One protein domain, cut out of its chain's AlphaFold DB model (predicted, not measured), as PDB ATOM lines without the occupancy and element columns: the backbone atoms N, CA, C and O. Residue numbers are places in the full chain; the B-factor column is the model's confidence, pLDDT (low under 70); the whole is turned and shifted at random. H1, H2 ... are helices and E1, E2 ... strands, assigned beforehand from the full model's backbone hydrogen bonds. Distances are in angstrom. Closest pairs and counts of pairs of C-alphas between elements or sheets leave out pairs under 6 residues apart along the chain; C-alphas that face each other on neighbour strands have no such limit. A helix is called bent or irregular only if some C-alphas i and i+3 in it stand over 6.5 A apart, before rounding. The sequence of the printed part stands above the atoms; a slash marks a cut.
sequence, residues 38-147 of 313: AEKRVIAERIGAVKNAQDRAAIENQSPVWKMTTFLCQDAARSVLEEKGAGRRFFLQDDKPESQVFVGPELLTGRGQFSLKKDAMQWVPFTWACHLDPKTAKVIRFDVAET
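This is residues 38 to 147 of the 313 residues of the protein "DUF4232 domain-containing protein" of Acetobacter senegalensis (UniProt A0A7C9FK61). A strongly twisted, antiparallel sheet of five strands curls round H3b, the second arm of a bent helix, while the first arm, H3a, crosses the sheet. At one end of the domain the helical hairpin of H1 and H2 packs on H3a through H1, with H2 farthest out. The printed part has 110 residues, with three named helices and then five named strands, H1 H2 H3 E1 E2 E3 E4 E5; the class is mixed, helices and strands, and the sheet branches at E3. The whole is compact, with a radius of gyration of the C-alphas of 14.2 A, and spans 37 by 30 by 25 A.

H1, residues 38 to 48, and H2, residues 53 to 60, form a helical hairpin; they touch at a shallow tilt of 22 degrees, opposite ways, with the closest C-alphas, those of Ile 47 and Arg 56, 6.2 A apart. H3, residues 64 to 83, was assigned as one helix by its hydrogen bonds but is bent: C-alphas 72 and 75 are 7.2 A apart, and its arms H3a, residues 64 to 72, and H3b, residues 75 to 83, stand at a steep tilt of 66 degrees. H1 touches H3a about perpendicular, at 84 degrees, with the closest C-alphas, those of Ile 43 and Phe 71, 6.4 A apart. The branched sheet holds E1, residues 86 to 91, E2, residues 100 to 104, E3, residues 107 to 116, E4, residues 123 to 133, and E5, residues 138 to 146. E1, beside residues 112 to 116, and E2, beside residues 107 to 110, lie on one side of E3, and E4 on the other side. E2, E3, E4 and E5 make a meander, each strand the antiparallel neighbour of the one before. Within hydrogen-bond range are N 87 and O 115 of E1 and E3, 2.7 A, N 101 and O 109 of E2 and E3, 2.8 A, N 124 and O 114 of E4 and E3, 2.8 A, and N 143 and O 129 of E5 and E4, 2.8 A. H3a is on the sheet at a height of 7.8 A and runs across the strands, at 67 degrees to E3 on the local plane. The sheet curls round H3b, whose closest C-alpha pair with E5, Ala 77 and Phe 142, is 6.2 A apart. H1 only grazes the sheet with residues 38 to 42, and H2 is not on it. Every O i to N i+4 pair is within hydrogen-bond range in H1, H2 and H3a, and 3 of 5 are in H3b.

H1 begins at C-alpha 38, (488.928, 335.707, 376.670), and is 15.2 A long; H3b is 14.1 A. E3 is 26.6 A long and bends by 58 degrees at residue 110; E4 is 30.6 A and bends by 51 degrees at residue 126. E5, 23.9 A, ends at C-alpha 146, (497.322, 321.956, 350.803).

The two C-alphas farthest apart, those of Asp 119 and Lys 135, are 39.9 A apart. The printed part has no cut and no long link. The mean pLDDT of the printed part is 92.1, and residue 147 is under 70.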
ATOM      1  N   ALA A  38     487.740 336.524 376.449       93.50
ATOM      2  CA  ALA A  38     488.928 335.707 376.670       93.50
ATOM      3  C   ALA A  38     489.996 335.959 375.600       93.50
ATOM      4  O   ALA A  38     491.173 336.103 375.937       93.50
ATOM      5  N   GLU A  39     489.595 336.074 374.331       92.38
ATOM      6  CA  GLU A  39     490.506 336.362 373.218       92.38
ATOM      7  C   GLU A  39     491.130 337.750 373.367       92.38
ATOM      8  O   GLU A  39     492.357 337.889 373.331       92.38
ATOM      9  N   LYS A  40     490.300 338.772 373.631       93.44
ATOM     10  CA  LYS A  40     490.745 340.149 373.912       93.44
ATOM     11  C   LYS A  40     491.778 340.170 375.045       93.44
ATOM     12  O   LYS A  40     492.813 340.830 374.924       93.44
ATOM     13  N   ARG A  41     491.534 339.414 376.124       95.31
ATOM     14  CA  ARG A  41     492.442 339.315 377.276       95.31
ATOM     15  C   ARG A  41     493.783 338.678 376.911       95.31
ATOM     16  O   ARG A  41     494.815 339.266 377.217       95.31
ATOM     17  N   VAL A  42     493.788 337.522 376.239       95.31
ATOM     18  CA  VAL A  42     495.040 336.851 375.833       95.31
ATOM     19  C   VAL A  42     495.867 337.748 374.912       95.31
ATOM     20  O   VAL A  42     497.079 337.861 375.087       95.31
ATOM     21  N   ILE A  43     495.229 338.445 373.969       93.69
ATOM     22  CA  ILE A  43     495.914 339.392 373.079       93.69
ATOM     23  C   ILE A  43     496.545 340.532 373.885       93.69
ATOM     24  O   ILE A  43     497.727 340.822 373.703       93.69
ATOM     25  N   ALA A  44     495.798 341.146 374.805       94.38
ATOM     26  CA  ALA A  44     496.313 342.219 375.651       94.38
ATOM     27  C   ALA A  44     497.498 341.757 376.522       94.38
ATOM     28  O   ALA A  44     498.503 342.461 376.611       94.38
ATOM     29  N   GLU A  45     497.422 340.557 377.106       95.62
ATOM     30  CA  GLU A  45     498.514 339.949 377.879       95.62
ATOM     31  C   GLU A  45     499.776 339.747 377.022       95.62
ATOM     32  O   GLU A  45     500.882 340.097 377.446       95.62
ATOM     33  N   ARG A  46     499.628 339.234 375.793       95.38
ATOM     34  CA  ARG A  46     500.752 339.032 374.861       95.38
ATOM     35  C   ARG A  46     501.388 340.350 374.431       95.38
ATOM     36  O   ARG A  46     502.614 340.436 374.417       95.38
ATOM     37  N   ILE A  47     500.583 341.371 374.134       94.00
ATOM     38  CA  ILE A  47     501.065 342.719 373.799       94.00
ATOM     39  C   ILE A  47     501.808 343.331 374.994       94.00
ATOM     40  O   ILE A  47     502.911 343.852 374.835       94.00
ATOM     41  N   GLY A  48     501.256 343.217 376.206       94.25
ATOM     42  CA  GLY A  48     501.875 343.723 377.434       94.25
ATOM     43  C   GLY A  48     503.206 343.049 377.787       94.25
ATOM     44  O   GLY A  48     504.066 343.674 378.405       94.25
ATOM     45  N   ALA A  49     503.416 341.802 377.354       95.69
ATOM     46  CA  ALA A  49     504.674 341.080 377.541       95.69
ATOM     47  C   ALA A  49     505.808 341.546 376.598       95.69
ATOM     48  O   ALA A  49     506.970 341.169 376.797       95.69
ATOM     49  N   VAL A  50     505.510 342.363 375.579       95.56
ATOM     50  CA  VAL A  50     506.508 342.885 374.634       95.56
ATOM     51  C   VAL A  50     507.340 343.982 375.302       95.56
ATOM     52  O   VAL A  50     506.873 345.090 375.559       95.56
ATOM     53  N   LYS A  51     508.616 343.671 375.564       95.81
ATOM     54  CA  LYS A  51     509.541 344.569 376.282       95.81
ATOM     55  C   LYS A  51     509.881 345.840 375.501       95.81
ATOM     56  O   LYS A  51     509.997 346.909 376.093       95.81
ATOM     57  N   ASN A  52     510.080 345.726 374.188       97.12
ATOM     58  CA  ASN A  52     510.429 346.862 373.344       97.12
ATOM     59  C   ASN A  52     509.171 347.700 373.047       97.12
ATOM     60  O   ASN A  52     508.179 347.193 372.530       97.12
ATOM     61  N   ALA A  53     509.209 348.993 373.380       95.19
ATOM     62  CA  ALA A  53     508.070 349.892 373.199       95.19
ATOM     63  C   ALA A  53     507.721 350.156 371.724       95.19
ATOM     64  O   ALA A  53     506.547 350.312 371.406       95.19
ATOM     65  N   GLN A  54     508.714 350.184 370.832       94.50
ATOM     66  CA  GLN A  54     508.508 350.365 369.393       94.50
ATOM     67  C   GLN A  54     507.841 349.125 368.792       94.50
ATOM     68  O   GLN A  54     506.862 349.263 368.065       94.50
ATOM     69  N   ASP A  55     508.303 347.928 369.163       93.81
ATOM     70  CA  ASP A  55     507.694 346.668 368.715       93.81
ATOM     71  C   ASP A  55     506.258 346.541 369.232       93.81
ATOM     72  O   ASP A  55     505.350 346.183 368.484       93.81
ATOM     73  N   ARG A  56     506.029 346.898 370.501       95.88
ATOM     74  CA  ARG A  56     504.689 346.917 371.096       95.88
ATOM     75  C   ARG A  56     503.754 347.873 370.356       95.88
ATOM     76  O   ARG A  56     502.669 347.452 369.977       95.88
ATOM     77  N   ALA A  57     504.190 349.100 370.074       93.56
ATOM     78  CA  ALA A  57     503.400 350.063 369.303       93.56
ATOM     79  C   ALA A  57     503.141 349.580 367.861       93.56
ATOM     80  O   ALA A  57     502.044 349.746 367.329       93.56
ATOM     81  N   ALA A  58     504.128 348.942 367.224       93.12
ATOM     82  CA  ALA A  58     503.966 348.364 365.893       93.12
ATOM     83  C   ALA A  58     502.925 347.235 365.881       93.12
ATOM     84  O   ALA A  58     502.123 347.162 364.951       93.12
ATOM     85  N   ILE A  59     502.908 346.392 366.920       92.75
ATOM     86  CA  ILE A  59     501.905 345.341 367.126       92.75
ATOM     87  C   ILE A  59     500.531 345.952 367.413       92.75
ATOM     88  O   ILE A  59     499.542 345.512 366.835       92.75
ATOM     89  N   GLU A  60     500.441 346.966 368.274       91.00
ATOM     90  CA  GLU A  60     499.189 347.662 368.600       91.00
ATOM     91  C   GLU A  60     498.526 348.280 367.363       91.00
ATOM     92  O   GLU A  60     497.299 348.274 367.271       91.00
ATOM     93  N   ASN A  61     499.313 348.699 366.372       90.44
ATOM     94  CA  ASN A  61     498.814 349.226 365.100       90.44
ATOM     95  C   ASN A  61     498.416 348.148 364.075       90.44
ATOM     96  O   ASN A  61     497.851 348.484 363.037       90.44
ATOM     97  N   GLN A  62     498.677 346.861 364.335       89.56
ATOM     98  CA  GLN A  62     498.231 345.782 363.447       89.56
ATOM     99  C   GLN A  62     496.712 345.594 363.495       89.56
ATOM    100  O   GLN A  62     496.046 345.916 364.490       89.56
ATOM    101  N   SER A  63     496.165 345.001 362.432       87.12
ATOM    102  CA  SER A  63     494.741 344.672 362.369       87.12
ATOM    103  C   SER A  63     494.343 343.674 363.474       87.12
ATOM    104  O   SER A  63     495.169 342.864 363.915       87.12
ATOM    105  N   PRO A  64     493.079 343.693 363.939       87.50
ATOM    106  CA  PRO A  64     492.593 342.719 364.916       87.50
ATOM    107  C   PRO A  64     492.794 341.267 364.465       87.50
ATOM    108  O   PRO A  64     493.322 340.462 365.229       87.50
ATOM    109  N   VAL A  65     492.470 340.950 363.206       89.69
ATOM    110  CA  VAL A  65     492.622 339.594 362.652       89.69
ATOM    111  C   VAL A  65     494.083 339.136 362.624       89.69
ATOM    112  O   VAL A  65     494.369 337.980 362.938       89.69
ATOM    113  N   TRP A  66     495.025 340.049 362.360       91.69
ATOM    114  CA  TRP A  66     496.452 339.736 362.412       91.69
ATOM    115  C   TRP A  66     496.902 339.396 363.832       91.69
ATOM    116  O   TRP A  66     497.608 338.408 364.038       91.69
ATOM    117  N   LYS A  67     496.462 340.177 364.831       92.44
ATOM    118  CA  LYS A  67     496.785 339.931 366.247       92.44
ATOM    119  C   LYS A  67     496.231 338.586 366.705       92.44
ATOM    120  O   LYS A  67     496.949 337.829 367.348       92.44
ATOM    121  N   MET A  68     494.987 338.272 366.343       93.50
ATOM    122  CA  MET A  68     494.362 336.984 366.659       93.50
ATOM    123  C   MET A  68     495.117 335.824 366.011       93.50
ATOM    124  O   MET A  68     495.525 334.895 366.703       93.50
ATOM    125  N   THR A  69     495.389 335.909 364.708       94.50
ATOM    126  CA  THR A  69     496.132 334.869 363.983       94.50
ATOM    127  C   THR A  69     497.514 334.645 364.604       94.50
ATOM    128  O   THR A  69     497.898 333.510 364.889       94.50
ATOM    129  N   THR A  70     498.234 335.730 364.895       93.69
ATOM    130  CA  THR A  70     499.593 335.683 365.447       93.69
ATOM    131  C   THR A  70     499.631 335.147 366.876       93.69
ATOM    132  O   THR A  70     500.494 334.336 367.199       93.69
ATOM    133  N   PHE A  71     498.728 335.595 367.750       95.31
ATOM    134  CA  PHE A  71     498.801 335.278 369.180       95.31
ATOM    135  C   PHE A  71     498.004 334.050 369.606       95.31
ATOM    136  O   PHE A  71     498.326 333.475 370.647       95.31
ATOM    137  N   LEU A  72     496.988 333.656 368.835       95.88
ATOM    138  CA  LEU A  72     496.135 332.510 369.151       95.88
ATOM    139  C   LEU A  72     496.497 331.291 368.294       95.88
ATOM    140  O   LEU A  72     496.630 330.194 368.827       95.88
ATOM    141  N   CYS A  73     496.710 331.471 366.987       97.12
ATOM    142  CA  CYS A  73     496.777 330.352 366.036       97.12
ATOM    143  C   CYS A  73     498.199 329.947 365.621       97.12
ATOM    144  O   CYS A  73     498.439 328.776 365.321       97.12
ATOM    145  N   GLN A  74     499.151 330.885 365.614       95.06
ATOM    146  CA  GLN A  74     500.513 330.666 365.110       95.06
ATOM    147  C   GLN A  74     501.225 329.480 365.780       95.06
ATOM    148  O   GLN A  74     501.882 328.692 365.097       95.06
ATOM    149  N   ASP A  75     501.097 329.340 367.101       94.50
ATOM    150  CA  ASP A  75     501.756 328.263 367.847       94.50
ATOM    151  C   ASP A  75     501.158 326.890 367.505       94.50
ATOM    152  O   ASP A  75     501.902 325.938 367.266       94.50
ATOM    153  N   ALA A  76     499.828 326.798 367.401       96.06
ATOM    154  CA  ALA A  76     499.128 325.557 367.069       96.06
ATOM    155  C   ALA A  76     499.387 325.091 365.626       96.06
ATOM    156  O   ALA A  76     499.422 323.892 365.358       96.06
ATOM    157  N   ALA A  77     499.620 326.024 364.701       96.88
ATOM    158  CA  ALA A  77     499.918 325.697 363.310       96.88
ATOM    159  C   ALA A  77     501.234 324.922 363.143       96.88
ATOM    160  O   ALA A  77     501.360 324.109 362.228       96.88
ATOM    161  N   ARG A  78     502.224 325.158 364.014       95.50
ATOM    162  CA  ARG A  78     503.582 324.624 363.844       95.50
ATOM    163  C   ARG A  78     503.610 323.099 363.779       95.50
ATOM    164  O   ARG A  78     504.173 322.561 362.831       95.50
ATOM    165  N   SER A  79     503.016 322.416 364.758       92.75
ATOM    166  CA  SER A  79     503.049 320.948 364.818       92.75
ATOM    167  C   SER A  79     502.336 320.322 363.621       92.75
ATOM    168  O   SER A  79     502.867 319.414 362.990       92.75
ATOM    169  N   VAL A  80     501.177 320.871 363.249       94.69
ATOM    170  CA  VAL A  80     500.387 320.386 362.108       94.69
ATOM    171  C   VAL A  80     501.150 320.564 360.795       94.69
ATOM    172  O   VAL A  80     501.176 319.666 359.957       94.69
ATOM    173  N   LEU A  81     501.816 321.704 360.602       95.19
ATOM    174  CA  LEU A  81     502.591 321.966 359.390       95.19
ATOM    175  C   LEU A  81     503.859 321.105 359.313       95.19
ATOM    176  O   LEU A  81     504.225 320.654 358.227       95.19
ATOM    177  N   GLU A  82     504.518 320.826 360.438       94.25
ATOM    178  CA  GLU A  82     505.668 319.913 360.483       94.25
ATOM    179  C   GLU A  82     505.289 318.495 360.018       94.25
ATOM    180  O   GLU A  82     506.039 317.883 359.252       94.25
ATOM    181  N   GLU A  83     504.098 318.007 360.380       92.94
ATOM    182  CA  GLU A  83     503.549 316.736 359.881       92.94
ATOM    183  C   GLU A  83     503.291 316.755 358.363       92.94
ATOM    184  O   GLU A  83     503.433 315.728 357.697       92.94
ATOM    185  N   LYS A  84     502.987 317.928 357.789       90.56
ATOM    186  CA  LYS A  84     502.874 318.150 356.333       90.56
ATOM    187  C   LYS A  84     504.226 318.341 355.634       90.56
ATOM    188  O   LYS A  84     504.283 318.615 354.439       90.56
ATOM    189  N   GLY A  85     505.338 318.179 356.352       92.62
ATOM    190  CA  GLY A  85     506.685 318.301 355.797       92.62
ATOM    191  C   GLY A  85     507.221 319.733 355.758       92.62
ATOM    192  O   GLY A  85     508.229 319.983 355.081       92.62
ATOM    193  N   ALA A  86     506.594 320.660 356.488       93.31
ATOM    194  CA  ALA A  86     507.119 322.005 356.642       93.31
ATOM    195  C   ALA A  86     508.493 322.008 357.322       93.31
ATOM    196  O   ALA A  86     508.802 321.233 358.229       93.31
ATOM    197  N   GLY A  87     509.342 322.906 356.840       90.88
ATOM    198  CA  GLY A  87     510.588 323.299 357.468       90.88
ATOM    199  C   GLY A  87     510.353 324.360 358.542       90.88
ATOM    200  O   GLY A  87     509.277 324.505 359.108       90.88
ATOM    201  N   ARG A  88     511.386 325.159 358.821       89.88
ATOM    202  CA  ARG A  88     511.353 326.130 359.931       89.88
ATOM    203  C   ARG A  88     510.452 327.341 359.689       89.88
ATOM    204  O   ARG A  88     510.101 328.017 360.656       89.88
ATOM    205  N   ARG A  89     510.157 327.663 358.426       94.12
ATOM    206  CA  ARG A  89     509.429 328.878 358.045       94.12
ATOM    207  C   ARG A  89     508.040 328.536 357.535       94.12
ATOM    208  O   ARG A  89     507.893 327.731 356.616       94.12
ATOM    209  N   PHE A  90     507.058 329.227 358.086       95.50
ATOM    210  CA  PHE A  90     505.699 329.263 357.581       95.50
ATOM    211  C   PHE A  90     505.077 330.622 357.889       95.50
ATOM    212  O   PHE A  90     505.501 331.313 358.819       95.50
ATOM    213  N   PHE A  91     504.066 330.976 357.110       95.19
ATOM    214  CA  PHE A  91     503.249 332.161 357.298       95.19
ATOM    215  C   PHE A  91     501.781 331.755 357.259       95.19
ATOM    216  O   PHE A  91     501.378 330.999 356.378       95.19
ATOM    217  N   LEU A  92     500.986 332.280 358.191       95.56
ATOM    218  CA  LEU A  92     499.521 332.189 358.180       95.56
ATOM    219  C   LEU A  92     498.903 333.381 357.433       95.56
ATOM    220  O   LEU A  92     497.905 333.951 357.859       95.56
ATOM    221  N   GLN A  93     499.585 333.823 356.382       91.69
ATOM    222  CA  GLN A  93     499.148 334.856 355.453       91.69
ATOM    223  C   GLN A  93     499.911 334.684 354.136       91.69
ATOM    224  O   GLN A  93     501.053 334.212 354.135       91.69
ATOM    225  N   ASP A  94     499.287 335.100 353.042       85.56
ATOM    226  CA  ASP A  94     499.893 335.296 351.729       85.56
ATOM    227  C   ASP A  94     499.808 336.779 351.322       85.56
ATOM    228  O   ASP A  94     499.413 337.638 352.118       85.56
ATOM    229  N   ASP A  95     500.242 337.094 350.105       80.25
ATOM    230  CA  ASP A  95     500.299 338.451 349.551       80.25
ATOM    231  C   ASP A  95     498.955 338.960 349.008       80.25
ATOM    232  O   ASP A  95     498.861 340.089 348.521       80.25
ATOM    233  N   LYS A  96     497.900 338.146 349.093       79.81
ATOM    234  CA  LYS A  96     496.578 338.478 348.574       79.81
ATOM    235  C   LYS A  96     495.696 339.076 349.677       79.81
ATOM    236  O   LYS A  96     495.847 338.735 350.853       79.81
ATOM    237  N   PRO A  97     494.717 339.929 349.317       75.38
ATOM    238  CA  PRO A  97     493.684 340.365 350.252       75.38
ATOM    239  C   PRO A  97     492.980 339.166 350.894       75.38
ATOM    240  O   PRO A  97     492.877 338.106 350.272       75.38
ATOM    241  N   GLU A  98     492.490 339.343 352.124       76.38
ATOM    242  CA  GLU A  98     491.743 338.306 352.861       76.38
ATOM    243  C   GLU A  98     492.551 337.020 353.088       76.38
ATOM    244  O   GLU A  98     492.009 335.923 353.203       76.38
ATOM    245  N   SER A  99     493.875 337.142 353.175       84.69
ATOM    246  CA  SER A  99     494.742 336.035 353.578       84.69
ATOM    247  C   SER A  99     494.456 335.540 354.999       84.69
ATOM    248  O   SER A  99     494.827 334.421 355.343       84.69
ATOM    249  N   GLN A 100     493.759 336.351 355.801       90.75
ATOM    250  CA  GLN A 100     493.264 336.031 357.133       90.75
ATOM    251  C   GLN A 100     491.831 336.545 357.273       90.75
ATOM    252  O   GLN A 100     491.550 337.708 356.978       90.75
ATOM    253  N   VAL A 101     490.937 335.690 357.756       89.88
ATOM    254  CA  VAL A 101     489.512 335.977 357.907       89.88
ATOM    255  C   VAL A 101     489.081 335.597 359.318       89.88
ATOM    256  O   VAL A 101     489.183 334.444 359.737       89.88
ATOM    257  N   PHE A 102     488.582 336.583 360.061       90.25
ATOM    258  CA  PHE A 102     487.896 336.348 361.327       90.25
ATOM    259  C   PHE A 102     486.430 336.021 361.037       90.25
ATOM    260  O   PHE A 102     485.680 336.898 360.602       90.25
ATOM    261  N   VAL A 103     486.041 334.762 361.244       89.38
ATOM    262  CA  VAL A 103     484.680 334.276 360.964       89.38
ATOM    263  C   VAL A 103     483.774 334.429 362.189       89.38
ATOM    264  O   VAL A 103     482.585 334.714 362.054       89.38
ATOM    265  N   GLY A 104     484.353 334.257 363.376       88.06
ATOM    266  CA  GLY A 104     483.728 334.471 364.676       88.06
ATOM    267  C   GLY A 104     484.647 333.988 365.807       88.06
ATOM    268  O   GLY A 104     485.710 333.432 365.524       88.06
ATOM    269  N   PRO A 105     484.244 334.141 367.081       90.06
ATOM    270  CA  PRO A 105     485.035 333.739 368.258       90.06
ATOM    271  C   PRO A 105     485.493 332.272 368.303       90.06
ATOM    272  O   PRO A 105     486.377 331.904 369.067       90.06
ATOM    273  N   GLU A 106     484.857 331.404 367.521       93.38
ATOM    274  CA  GLU A 106     485.181 329.975 367.450       93.38
ATOM    275  C   GLU A 106     486.086 329.631 366.260       93.38
ATOM    276  O   GLU A 106     486.551 328.492 366.140       93.38
ATOM    277  N   LEU A 107     486.294 330.572 365.331       94.44
ATOM    278  CA  LEU A 107     486.881 330.265 364.035       94.44
ATOM    279  C   LEU A 107     487.597 331.456 363.383       94.44
ATOM    280  O   LEU A 107     486.988 332.451 362.975       94.44
ATOM    281  N   LEU A 108     488.891 331.255 363.135       94.12
ATOM    282  CA  LEU A 108     489.640 331.986 362.117       94.12
ATOM    283  C   LEU A 108     489.953 331.066 360.948       94.12
ATOM    284  O   LEU A 108     490.234 329.882 361.134       94.12
ATOM    285  N   THR A 109     489.965 331.620 359.746       92.94
ATOM    286  CA  THR A 109     490.419 330.917 358.547       92.94
ATOM    287  C   THR A 109     491.393 331.781 357.769       92.94
ATOM    288  O   THR A 109     491.525 332.982 358.011       92.94
ATOM    289  N   GLY A 110     492.098 331.178 356.825       91.25
ATOM    290  CA  GLY A 110     492.952 331.947 355.945       91.25
ATOM    291  C   GLY A 110     493.739 331.102 354.970       91.25
ATOM    292  O   GLY A 110     493.507 329.903 354.786       91.25
ATOM    293  N   ARG A 111     494.696 331.773 354.345       91.50
ATOM    294  CA  ARG A 111     495.695 331.197 353.456       91.50
ATOM    295  C   ARG A 111     497.075 331.428 354.027       91.50
ATOM    296  O   ARG A 111     497.298 332.316 354.849       91.50
ATOM    297  N   GLY A 112     498.004 330.594 353.618       92.94
ATOM    298  CA  GLY A 112     499.368 330.662 354.079       92.94
ATOM    299  C   GLY A 112     500.294 329.910 353.156       92.94
ATOM    300  O   GLY A 112     499.892 329.335 352.146       92.94
ATOM    301  N   GLN A 113     501.561 329.913 353.536       93.75
ATOM    302  CA  GLN A 113     502.593 329.180 352.826       93.75
ATOM    303  C   GLN A 113     503.667 328.703 353.791       93.75
ATOM    304  O   GLN A 113     504.023 329.402 354.743       93.75
ATOM    305  N   PHE A 114     504.198 327.510 353.553       94.44
ATOM    306  CA  PHE A 114     505.327 326.977 354.308       94.44
ATOM    307  C   PHE A 114     506.450 326.548 353.375       94.44
ATOM    308  O   PHE A 114     506.209 326.094 352.261       94.44
ATOM    309  N   SER A 115     507.695 326.705 353.819       94.38
ATOM    310  CA  SER A 115     508.849 326.182 353.083       94.38
ATOM    311  C   SER A 115     509.017 324.696 353.381       94.38
ATOM    312  O   SER A 115     508.887 324.326 354.549       94.38
ATOM    313  N   LEU A 116     509.367 323.859 352.406       93.50
ATOM    314  CA  LEU A 116     509.616 322.437 352.661       93.50
ATOM    315  C   LEU A 116     510.860 322.216 353.529       93.50
ATOM    316  O   LEU A 116     511.866 322.917 353.431       93.50
ATOM    317  N   LYS A 117     510.833 321.164 354.353       92.81
ATOM    318  CA  LYS A 117     512.004 320.747 355.142       92.81
ATOM    319  C   LYS A 117     513.181 320.309 354.266       92.81
ATOM    320  O   LYS A 117     514.330 320.487 354.656       92.81
ATOM    321  N   LYS A 118     512.885 319.703 353.111       91.19
ATOM    322  CA  LYS A 118     513.883 319.174 352.163       91.19
ATOM    323  C   LYS A 118     514.441 320.244 351.221       91.19
ATOM    324  O   LYS A 118     515.545 320.068 350.723       91.19
ATOM    325  N   ASP A 119     513.698 321.329 351.011       90.75
ATOM    326  CA  ASP A 119     514.100 322.465 350.187       90.75
ATOM    327  C   ASP A 119     513.446 323.749 350.721       90.75
ATOM    328  O   ASP A 119     512.251 323.986 350.546       90.75
ATOM    329  N   ALA A 120     514.242 324.591 351.381       88.56
ATOM    330  CA  ALA A 120     513.756 325.821 352.005       88.56
ATOM    331  C   ALA A 120     513.347 326.913 350.995       88.56
ATOM    332  O   ALA A 120     512.739 327.915 351.400       88.56
ATOM    333  N   MET A 121     513.698 326.743 349.714       91.12
ATOM    334  CA  MET A 121     513.311 327.643 348.625       91.12
ATOM    335  C   MET A 121     511.958 327.260 348.025       91.12
ATOM    336  O   MET A 121     511.275 328.125 347.478       91.12
ATOM    337  N   GLN A 122     511.544 326.000 348.173       91.19
ATOM    338  CA  GLN A 122     510.239 325.536 347.726       91.19
ATOM    339  C   GLN A 122     509.163 325.889 348.759       91.19
ATOM    340  O   GLN A 122     509.159 325.371 349.878       91.19
ATOM    341  N   TRP A 123     508.242 326.766 348.364       90.81
ATOM    342  CA  TRP A 123     507.084 327.168 349.159       90.81
ATOM    343  C   TRP A 123     505.833 326.422 348.708       90.81
ATOM    344  O   TRP A 123     505.548 326.348 347.518       90.81
ATOM    345  N   VAL A 124     505.081 325.894 349.669       90.81
ATOM    346  CA  VAL A 124     503.810 325.208 349.436       90.81
ATOM    347  C   VAL A 124     502.681 326.076 349.982       90.81
ATOM    348  O   VAL A 124     502.686 326.356 351.188       90.81
ATOM    349  N   PRO A 125     501.735 326.526 349.137       91.19
ATOM    350  CA  PRO A 125     500.562 327.247 349.599       91.19
ATOM    351  C   PRO A 125     499.558 326.293 350.252       91.19
ATOM    352  O   PRO A 125     499.440 325.118 349.897       91.19
ATOM    353  N   PHE A 126     498.817 326.807 351.225       90.00
ATOM    354  CA  PHE A 126     497.758 326.067 351.898       90.00
ATOM    355  C   PHE A 126     496.649 326.996 352.382       90.00
ATOM    356  O   PHE A 126     496.848 328.195 352.584       90.00
ATOM    357  N   THR A 127     495.485 326.409 352.622       90.75
ATOM    358  CA  THR A 127     494.402 327.017 353.399       90.75
ATOM    359  C   THR A 127     494.386 326.421 354.799       90.75
ATOM    360  O   THR A 127     494.806 325.277 355.005       90.75
ATOM    361  N   TRP A 128     493.923 327.197 355.772       94.00
ATOM    362  CA  TRP A 128     493.884 326.770 357.164       94.00
ATOM    363  C   TRP A 128     492.625 327.239 357.886       94.00
ATOM    364  O   TRP A 128     492.018 328.250 357.526       94.00
ATOM    365  N   ALA A 129     492.256 326.492 358.926       95.56
ATOM    366  CA  ALA A 129     491.208 326.845 359.874       95.56
ATOM    367  C   ALA A 129     491.717 326.637 361.305       95.56
ATOM    368  O   ALA A 129     492.261 325.588 361.643       95.56
ATOM    369  N   CYS A 130     491.552 327.651 362.141       97.25
ATOM    370  CA  CYS A 130     491.931 327.662 363.543       97.25
ATOM    371  C   CYS A 130     490.652 327.675 364.377       97.25
ATOM    372  O   CYS A 130     489.955 328.690 364.435       97.25
ATOM    373  N   HIS A 131     490.331 326.530 364.974       97.38
ATOM    374  CA  HIS A 131     489.156 326.348 365.814       97.38
ATOM    375  C   HIS A 131     489.491 326.709 367.257       97.38
ATOM    376  O   HIS A 131     490.406 326.125 367.845       97.38
ATOM    377  N   LEU A 132     488.741 327.646 367.821       96.19
ATOM    378  CA  LEU A 132     488.977 328.215 369.141       96.19
ATOM    379  C   LEU A 132     487.847 327.865 370.105       96.19
ATOM    380  O   LEU A 132     486.699 327.678 369.715       96.19
ATOM    381  N   ASP A 133     488.197 327.789 371.382       95.44
ATOM    382  CA  ASP A 133     487.239 327.853 372.475       95.44
ATOM    383  C   ASP A 133     487.051 329.328 372.870       95.44
ATOM    384  O   ASP A 133     487.977 329.916 373.447       95.44
ATOM    385  N   PRO A 134     485.881 329.937 372.615       91.94
ATOM    386  CA  PRO A 134     485.653 331.351 372.880       91.94
ATOM    387  C   PRO A 134     485.721 331.692 374.374       91.94
ATOM    388  O   PRO A 134     486.011 332.839 374.719       91.94
ATOM    389  N   LYS A 135     485.537 330.727 375.284       92.50
ATOM    390  CA  LYS A 135     485.608 330.956 376.741       92.50
ATOM    391  C   LYS A 135     487.037 331.025 377.255       92.50
ATOM    392  O   LYS A 135     487.302 331.668 378.271       92.50
ATOM    393  N   THR A 136     487.970 330.360 376.576       94.31
ATOM    394  CA  THR A 136     489.359 330.234 377.039       94.31
ATOM    395  C   THR A 136     490.390 330.821 376.081       94.31
ATOM    396  O   THR A 136     491.546 330.975 376.478       94.31
ATOM    397  N   ALA A 137     489.981 331.167 374.856       93.88
ATOM    398  CA  ALA A 137     490.828 331.569 373.733       93.88
ATOM    399  C   ALA A 137     491.886 330.523 373.336       93.88
ATOM    400  O   ALA A 137     492.896 330.849 372.710       93.88
ATOM    401  N   LYS A 138     491.689 329.258 373.725       95.94
ATOM    402  CA  LYS A 138     492.596 328.163 373.375       95.94
ATOM    403  C   LYS A 138     492.222 327.567 372.027       95.94
ATOM    404  O   LYS A 138     491.045 327.415 371.717       95.94
ATOM    405  N   VAL A 139     493.235 327.150 371.273       97.31
ATOM    406  CA  VAL A 139     493.039 326.359 370.055       97.31
ATOM    407  C   VAL A 139     492.604 324.948 370.429       97.31
ATOM    408  O   VAL A 139     493.304 324.245 371.156       97.31
ATOM    409  N   ILE A 140     491.448 324.549 369.910       95.88
ATOM    410  CA  ILE A 140     490.891 323.197 370.007       95.88
ATOM    411  C   ILE A 140     491.479 322.327 368.897       95.88
ATOM    412  O   ILE A 140     491.868 321.184 369.130       95.88
ATOM    413  N   ARG A 141     491.536 322.875 367.677       95.25
ATOM    414  CA  ARG A 141     492.017 322.180 366.482       95.25
ATOM    415  C   ARG A 141     492.556 323.179 365.465       95.25
ATOM    416  O   ARG A 141     492.001 324.263 365.313       95.25
ATOM    417  N   PHE A 142     493.613 322.799 364.754       96.38
ATOM    418  CA  PHE A 142     494.132 323.555 363.620       96.38
ATOM    419  C   PHE A 142     494.153 322.649 362.390       96.38
ATOM    420  O   PHE A 142     494.851 321.638 362.376       96.38
ATOM    421  N   ASP A 143     493.372 323.004 361.376       93.19
ATOM    422  CA  ASP A 143     493.222 322.230 360.148       93.19
ATOM    423  C   ASP A 143     494.028 322.874 359.015       93.19
ATOM    424  O   ASP A 143     494.099 324.099 358.900       93.19
ATOM    425  N   VAL A 144     494.618 322.038 358.158       91.00
ATOM    426  CA  VAL A 144     495.398 322.453 356.983       91.00
ATOM    427  C   VAL A 144     494.948 321.660 355.765       91.00
ATOM    428  O   VAL A 144     494.940 320.426 355.794       91.00
ATOM    429  N   ALA A 145     494.656 322.367 354.676       84.31
ATOM    430  CA  ALA A 145     494.455 321.784 353.356       84.31
ATOM    431  C   ALA A 145     495.453 322.400 352.364       84.31
ATOM    432  O   ALA A 145     495.423 323.602 352.097       84.31
ATOM    433  N   GLU A 146     496.365 321.570 351.848       76.19
ATOM    434  CA  GLU A 146     497.322 321.956 350.803       76.19
ATOM    435  C   GLU A 146     496.588 322.412 349.540       76.19
ATOM    436  O   GLU A 146     495.609 321.794 349.126       76.19
ATOM    437  N   THR A 147     497.114 323.451 348.900       67.75
ATOM    438  CA  THR A 147     496.655 323.928 347.593       67.75
ATOM    439  C   THR A 147     497.724 323.514 346.578       67.75
ATOM    440  O   THR A 147     498.880 323.905 346.737       67.75
TER     441      THR A 147